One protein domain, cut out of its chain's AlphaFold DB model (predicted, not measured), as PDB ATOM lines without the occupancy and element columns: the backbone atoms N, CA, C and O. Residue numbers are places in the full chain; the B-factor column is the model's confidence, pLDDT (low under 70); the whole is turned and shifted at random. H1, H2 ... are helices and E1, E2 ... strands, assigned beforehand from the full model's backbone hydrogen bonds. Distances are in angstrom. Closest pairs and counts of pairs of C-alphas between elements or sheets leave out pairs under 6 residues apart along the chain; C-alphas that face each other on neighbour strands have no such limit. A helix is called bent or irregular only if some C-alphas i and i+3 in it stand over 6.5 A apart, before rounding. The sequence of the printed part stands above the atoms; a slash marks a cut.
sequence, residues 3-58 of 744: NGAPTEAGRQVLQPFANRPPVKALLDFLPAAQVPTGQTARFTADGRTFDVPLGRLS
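This is residues 3 to 58 of the 744 residues of the protein "TonB-dependent receptor" of Bryobacteraceae bacterium (UniProt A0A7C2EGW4). A long hairpin of two strands, E2 and E3, runs the length of the domain, with helix H1 packed along one face and helix H2 folded back over the far side of H1, away from the strands. The short strand E1 pairs with the last part of E3. The printed part has 56 residues, with E1, H1, H2, E2 and E3 in that order; the antiparallel sheet runs E1, E3, E2, and the class is mixed, helices and strands. It is compact, with a radius of gyration of the C-alphas of 10.7 A and spans of 31 by 21 by 13 A.

E1, residues 3 to 6, is an edge strand antiparallel to E3, residues 48 to 57, with N 55 and O 5 at 2.8 A. H1, residues 8 to 17, is on the sheet at a height of 7.8 A; the closest C-alphas of H1 and E3, those of Gly 10 and Val 52, are 4.3 A apart. H1 is only just irregular, with C-alphas 13 and 16 7.0 A apart. H2, residues 21 to 29, is not on the sheet. H1 and H2 form a helical hairpin and touch, their closest C-alphas, Phe 17 and Val 23, being 6.6 A apart; they run opposite ways at a shallow tilt of 32 degrees, only just short of steep. E2, residues 35 to 45, bends by 74 degrees at residue 38. E2 and E3 form a hairpin, with N 52 and O 41 at 2.8 A. Every O i to N i+4 pair is within hydrogen-bond range in H2, and 4 of 6 are in H1.

E1 begins at C-alpha 3 (235.822, 160.535, 216.194). H1 is 15.0 A long, H2 12.1 A, E2 26.6 A and E3 27.3 A, ending at C-alpha 57 (231.977, 161.920, 221.021).

The two C-alphas farthest apart, Gly 47 and Ser 58, are 33.8 A apart. The four links are tight. The printed part has no cut, and no printed residue is under 70 in pLDDT.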
ATOM      1  N   ASN A   3     235.169 159.329 216.730       89.12
ATOM      2  CA  ASN A   3     235.822 160.535 216.194       89.12
ATOM      3  C   ASN A   3     235.076 161.178 215.011       89.12
ATOM      4  O   ASN A   3     235.501 162.232 214.549       89.12
ATOM      5  N   GLY A   4     233.987 160.567 214.538       93.94
ATOM      6  CA  GLY A   4     233.188 161.051 213.411       93.94
ATOM      7  C   GLY A   4     231.710 161.248 213.747       93.94
ATOM      8  O   GLY A   4     230.875 161.121 212.865       93.94
ATOM      9  N   ALA A   5     231.346 161.519 215.003       96.19
ATOM     10  CA  ALA A   5     229.943 161.773 215.342       96.19
ATOM     11  C   ALA A   5     229.512 163.166 214.829       96.19
ATOM     12  O   ALA A   5     230.308 164.101 214.932       96.19
ATOM     13  N   PRO A   6     228.286 163.365 214.310       97.44
ATOM     14  CA  PRO A   6     227.813 164.692 213.913       97.44
ATOM     15  C   PRO A   6     227.810 165.676 215.093       97.44
ATOM     16  O   PRO A   6     227.379 165.336 216.196       97.44
ATOM     17  N   THR A   7     228.278 166.905 214.878       97.56
ATOM     18  CA  THR A   7     228.119 168.012 215.844       97.56
ATOM     19  C   THR A   7     226.653 168.445 215.931       97.56
ATOM     20  O   THR A   7     225.828 167.986 215.146       97.56
ATOM     21  N   GLU A   8     226.307 169.363 216.837       97.50
ATOM     22  CA  GLU A   8     224.941 169.908 216.905       97.50
ATOM     23  C   GLU A   8     224.505 170.535 215.567       97.50
ATOM     24  O   GLU A   8     223.427 170.233 215.060       97.50
ATOM     25  N   ALA A   9     225.392 171.301 214.921       96.81
ATOM     26  CA  ALA A   9     225.155 171.830 213.579       96.81
ATOM     27  C   ALA A   9     224.987 170.705 212.539       96.81
ATOM     28  O   ALA A   9     224.081 170.749 211.712       96.81
ATOM     29  N   GLY A  10     225.809 169.651 212.611       96.56
ATOM     30  CA  GLY A  10     225.671 168.478 211.740       96.56
ATOM     31  C   GLY A  10     224.347 167.731 211.933       96.56
ATOM     32  O   GLY A  10     223.725 167.307 210.962       96.56
ATOM     33  N   ARG A  11     223.865 167.613 213.173       97.44
ATOM     34  CA  ARG A  11     222.551 167.029 213.474       97.44
ATOM     35  C   ARG A  11     221.414 167.880 212.914       97.44
ATOM     36  O   ARG A  11     220.482 167.316 212.353       97.44
ATOM     37  N   GLN A  12     221.511 169.207 212.991       97.12
ATOM     38  CA  GLN A  12     220.530 170.114 212.381       97.12
ATOM     39  C   GLN A  12     220.456 169.955 210.857       97.12
ATOM     40  O   GLN A  12     219.362 169.994 210.303       97.12
ATOM     41  N   VAL A  13     221.586 169.696 210.188       97.00
ATOM     42  CA  VAL A  13     221.618 169.385 208.745       97.00
ATOM     43  C   VAL A  13     220.906 168.063 208.427       97.00
ATOM     44  O   VAL A  13     220.250 167.947 207.395       97.00
ATOM     45  N   LEU A  14     220.995 167.069 209.315       96.81
ATOM     46  CA  LEU A  14     220.335 165.767 209.156       96.81
ATOM     47  C   LEU A  14     218.845 165.779 209.534       96.81
ATOM     48  O   LEU A  14     218.084 164.946 209.045       96.81
ATOM     49  N   GLN A  15     218.413 166.715 210.383       96.94
ATOM     50  CA  GLN A  15     217.060 166.767 210.943       96.94
ATOM     51  C   GLN A  15     215.927 166.779 209.891       96.94
ATOM     52  O   GLN A  15     214.949 166.055 210.096       96.94
ATOM     53  N   PRO A  16     216.024 167.507 208.756       96.50
ATOM     54  CA  PRO A  16     215.004 167.470 207.701       96.50
ATOM     55  C   PRO A  16     214.810 166.083 207.071       96.50
ATOM     56  O   PRO A  16     213.743 165.797 206.536       96.50
ATOM     57  N   PHE A  17     215.813 165.205 207.168       96.19
ATOM     58  CA  PHE A  17     215.800 163.846 206.620       96.19
ATOM     59  C   PHE A  17     215.424 162.783 207.665       96.19
ATOM     60  O   PHE A  17     215.531 161.586 207.399       96.19
ATOM     61  N   ALA A  18     214.952 163.182 208.853       95.00
ATOM     62  CA  ALA A  18     214.552 162.269 209.929       95.00
ATOM     63  C   ALA A  18     213.316 161.405 209.600       95.00
ATOM     64  O   ALA A  18     212.993 160.479 210.342       95.00
ATOM     65  N   ASN A  19     212.619 161.678 208.495       93.31
ATOM     66  CA  ASN A  19     211.604 160.780 207.942       93.31
ATOM     67  C   ASN A  19     212.214 159.493 207.351       93.31
ATOM     68  O   ASN A  19     211.507 158.496 207.209       93.31
ATOM     69  N   ARG A  20     213.516 159.490 207.036       93.25
ATOM     70  CA  ARG A  20     214.250 158.311 206.569       93.25
ATOM     71  C   ARG A  20     214.681 157.464 207.777       93.25
ATOM     72  O   ARG A  20     215.398 157.971 208.643       93.25
ATOM     73  N   PRO A  21     214.291 156.179 207.873       92.50
ATOM     74  CA  PRO A  21     214.480 155.404 209.100       92.50
ATOM     75  C   PRO A  21     215.928 155.280 209.620       92.50
ATOM     76  O   PRO A  21     216.111 155.418 210.833       92.50
ATOM     77  N   PRO A  22     216.969 155.074 208.781       94.31
ATOM     78  CA  PRO A  22     218.347 155.014 209.278       94.31
ATOM     79  C   PRO A  22     218.840 156.365 209.814       94.31
ATOM     80  O   PRO A  22     219.515 156.407 210.843       94.31
ATOM     81  N   VAL A  23     218.449 157.474 209.174       96.38
ATOM     82  CA  VAL A  23     218.753 158.838 209.641       96.38
ATOM     83  C   VAL A  23     218.054 159.110 210.969       96.38
ATOM     84  O   VAL A  23     218.674 159.625 211.898       96.38
ATOM     85  N   LYS A  24     216.787 158.696 211.103       95.50
ATOM     86  CA  LYS A  24     216.054 158.793 212.368       95.50
ATOM     87  C   LYS A  24     216.768 158.039 213.491       95.50
ATOM     88  O   LYS A  24     216.971 158.599 214.561       95.50
ATOM     89  N   ALA A  25     217.180 156.795 213.239       94.25
ATOM     90  CA  ALA A  25     217.907 155.993 214.220       94.25
ATOM     91  C   ALA A  25     219.235 156.658 214.620       94.25
ATOM     92  O   ALA A  25     219.564 156.707 215.805       94.25
ATOM     93  N   LEU A  26     219.975 157.216 213.657       95.38
ATOM     94  CA  LEU A  26     221.193 157.975 213.936       95.38
ATOM     95  C   LEU A  26     220.899 159.173 214.854       95.38
ATOM     96  O   LEU A  26     221.571 159.349 215.865       95.38
ATOM     97  N   LEU A  27     219.866 159.962 214.553       95.94
ATOM     98  CA  LEU A  27     219.495 161.128 215.358       95.94
ATOM     99  C   LEU A  27     218.991 160.755 216.761       95.94
ATOM    100  O   LEU A  27     219.328 161.458 217.716       95.94
ATOM    101  N   ASP A  28     218.237 159.664 216.895       94.38
ATOM    102  CA  ASP A  28     217.674 159.202 218.169       94.38
ATOM    103  C   ASP A  28     218.747 158.641 219.120       94.38
ATOM    104  O   ASP A  28     218.642 158.822 220.335       94.38
ATOM    105  N   PHE A  29     219.761 157.946 218.582       93.88
ATOM    106  CA  PHE A  29     220.690 157.126 219.371       93.88
ATOM    107  C   PHE A  29     222.154 157.587 219.358       93.88
ATOM    108  O   PHE A  29     222.941 157.097 220.171       93.88
ATOM    109  N   LEU A  30     222.552 158.504 218.471       94.50
ATOM    110  CA  LEU A  30     223.899 159.082 218.454       94.50
ATOM    111  C   LEU A  30     223.858 160.550 218.900       94.50
ATOM    112  O   LEU A  30     223.549 161.413 218.081       94.50
ATOM    113  N   PRO A  31     224.195 160.878 220.160       93.88
ATOM    114  CA  PRO A  31     224.254 162.261 220.630       93.88
ATOM    115  C   PRO A  31     225.206 163.136 219.807       93.88
ATOM    116  O   PRO A  31     226.120 162.634 219.149       93.88
ATOM    117  N   ALA A  32     225.016 164.456 219.887       95.56
ATOM    118  CA  ALA A  32     225.924 165.417 219.272       95.56
ATOM    119  C   ALA A  32     227.362 165.224 219.777       95.56
ATOM    120  O   ALA A  32     227.593 164.966 220.963       95.56
ATOM    121  N   ALA A  33     228.340 165.382 218.889       95.94
ATOM    122  CA  ALA A  33     229.738 165.408 219.281       95.94
ATOM    123  C   ALA A  33     230.020 166.537 220.285       95.94
ATOM    124  O   ALA A  33     229.559 167.665 220.120       95.94
ATOM    125  N   GLN A  34     230.827 166.234 221.302       94.62
ATOM    126  CA  GLN A  34     231.198 167.186 222.355       94.62
ATOM    127  C   GLN A  34     232.259 168.178 221.875       94.62
ATOM    128  O   GLN A  34     232.284 169.323 222.313       94.62
ATOM    129  N   VAL A  35     233.165 167.725 221.004       95.31
ATOM    130  CA  VAL A  35     234.304 168.517 220.526       95.31
ATOM    131  C   VAL A  35     234.366 168.427 219.003       95.31
ATOM    132  O   VAL A  35     234.567 167.325 218.497       95.31
ATOM    133  N   PRO A  36     234.222 169.531 218.256       94.56
ATOM    134  CA  PRO A  36     234.396 169.527 216.805       94.56
ATOM    135  C   PRO A  36     235.799 169.053 216.404       94.56
ATOM    136  O   PRO A  36     236.781 169.381 217.067       94.56
ATOM    137  N   THR A  37     235.905 168.298 215.311       94.62
ATOM    138  CA  THR A  37     237.202 167.848 214.764       94.62
ATOM    139  C   THR A  37     237.645 168.659 213.549       94.62
ATOM    140  O   THR A  37     238.750 168.461 213.057       94.62
ATOM    141  N   GLY A  38     236.784 169.551 213.041       92.19
ATOM    142  CA  GLY A  38     236.994 170.257 211.773       92.19
ATOM    143  C   GLY A  38     236.772 169.379 210.534       92.19
ATOM    144  O   GLY A  38     236.931 169.853 209.414       92.19
ATOM    145  N   GLN A  39     236.395 168.111 210.717       95.06
ATOM    146  CA  GLN A  39     236.039 167.201 209.630       95.06
ATOM    147  C   GLN A  39     234.559 167.337 209.271       95.06
ATOM    148  O   GLN A  39     233.742 167.743 210.096       95.06
ATOM    149  N   THR A  40     234.212 166.974 208.039       95.94
ATOM    150  CA  THR A  40     232.846 167.042 207.515       95.94
ATOM    151  C   THR A  40     232.551 165.769 206.728       95.94
ATOM    152  O   THR A  40     233.366 165.383 205.891       95.94
ATOM    153  N   ALA A  41     231.406 165.135 206.984       96.12
ATOM    154  CA  ALA A  41     230.849 164.102 206.106       96.12
ATOM    155  C   ALA A  41     229.889 164.749 205.107       96.12
ATOM    156  O   ALA A  41     229.239 165.747 205.422       96.12
ATOM    157  N   ARG A  42     229.778 164.177 203.908       96.31
ATOM    158  CA  ARG A  42     228.935 164.716 202.835       96.31
ATOM    159  C   ARG A  42     227.885 163.715 202.402       96.31
ATOM    160  O   ARG A  42     228.167 162.526 202.289       96.31
ATOM    161  N   PHE A  43     226.699 164.218 202.090       97.25
ATOM    162  CA  PHE A  43     225.688 163.468 201.357       97.25
ATOM    163  C   PHE A  43     224.926 164.396 200.412       97.25
ATOM    164  O   PHE A  43     224.903 165.611 200.590       97.25
ATOM    165  N   THR A  44     224.306 163.822 199.393       96.38
ATOM    166  CA  THR A  44     223.463 164.500 198.418       96.38
ATOM    167  C   THR A  44     222.044 163.980 198.565       96.38
ATOM    168  O   THR A  44     221.818 162.771 198.544       96.38
ATOM    169  N   ALA A  45     221.088 164.889 198.703       93.31
ATOM    170  CA  ALA A  45     219.667 164.580 198.716       93.31
ATOM    171  C   ALA A  45     218.914 165.676 197.957       93.31
ATOM    172  O   ALA A  45     219.279 166.848 198.027       93.31
ATOM    173  N   ASP A  46     217.896 165.288 197.188       89.56
ATOM    174  CA  ASP A  46     217.040 166.211 196.429       89.56
ATOM    175  C   ASP A  46     217.836 167.190 195.534       89.56
ATOM    176  O   ASP A  46     217.512 168.370 195.405       89.56
ATOM    177  N   GLY A  47     218.930 166.696 194.939       90.25
ATOM    178  CA  GLY A  47     219.808 167.461 194.045       90.25
ATOM    179  C   GLY A  47     220.732 168.473 194.735       90.25
ATOM    180  O   GLY A  47     221.391 169.249 194.045       90.25
ATOM    181  N   ARG A  48     220.804 168.486 196.073       94.00
ATOM    182  CA  ARG A  48     221.677 169.375 196.857       94.00
ATOM    183  C   ARG A  48     222.661 168.572 197.699       94.00
ATOM    184  O   ARG A  48     222.285 167.567 198.299       94.00
ATOM    185  N   THR A  49     223.905 169.035 197.764       96.25
ATOM    186  CA  THR A  49     224.942 168.464 198.633       96.25
ATOM    187  C   THR A  49     224.922 169.163 199.985       96.25
ATOM    188  O   THR A  49     224.933 170.390 200.056       96.25
ATOM    189  N   PHE A  50     224.919 168.372 201.049       97.38
ATOM    190  CA  PHE A  50     224.921 168.825 202.428       97.38
ATOM    191  C   PHE A  50     226.241 168.449 203.098       97.38
ATOM    192  O   PHE A  50     226.695 167.305 203.018       97.38
ATOM    193  N   ASP A  51     226.834 169.427 203.774       96.94
ATOM    194  CA  ASP A  51     228.017 169.271 204.610       96.94
ATOM    195  C   ASP A  51     227.570 169.051 206.061       96.94
ATOM    196  O   ASP A  51     226.867 169.883 206.634       96.94
ATOM    197  N   VAL A  52     227.968 167.929 206.663       97.56
ATOM    198  CA  VAL A  52     227.657 167.560 208.050       97.56
ATOM    199  C   VAL A  52     228.924 167.675 208.897       97.56
ATOM    200  O   VAL A  52     229.764 166.771 208.855       97.56
ATOM    201  N   PRO A  53     229.095 168.760 209.676       97.56
ATOM    202  CA  PRO A  53     230.267 168.925 210.524       97.56
ATOM    203  C   PRO A  53     230.333 167.838 211.598       97.56
ATOM    204  O   PRO A  53     229.359 167.607 212.326       97.56
ATOM    205  N   LEU A  54     231.495 167.201 211.719       97.50
ATOM    206  CA  LEU A  54     231.760 166.085 212.619       97.50
ATOM    207  C   LEU A  54     232.600 166.506 213.828       97.50
ATOM    208  O   LEU A  54     233.250 167.556 213.869       97.50
ATOM    209  N   GLY A  55     232.591 165.649 214.838       96.00
ATOM    210  CA  GLY A  55     233.379 165.819 216.034       96.00
ATOM    211  C   GLY A  55     233.604 164.525 216.803       96.00
ATOM    212  O   GLY A  55     233.125 163.438 216.469       96.00
ATOM    213  N   ARG A  56     234.339 164.674 217.899       95.50
ATOM    214  CA  ARG A  56     234.605 163.625 218.864       95.50
ATOM    215  C   ARG A  56     233.462 163.528 219.870       95.50
ATOM    216  O   ARG A  56     233.153 164.483 220.584       95.50
ATOM    217  N   LEU A  57     232.893 162.333 219.969       94.38
ATOM    218  CA  LEU A  57     231.977 161.920 221.021       94.38
ATOM    219  C   LEU A  57     232.691 160.940 221.954       94.38
ATOM    220  O   LEU A  57     233.142 159.862 221.552       94.38
ATOM    221  N   SER A  58     232.782 161.304 223.227       89.94
ATOM    222  CA  SER A  58     233.221 160.397 224.281       89.94
ATOM    223  C   SER A  58     232.042 160.033 225.173       89.94
ATOM    224  O   SER A  58     231.171 160.858 225.441       89.94
TER     225      SER A  58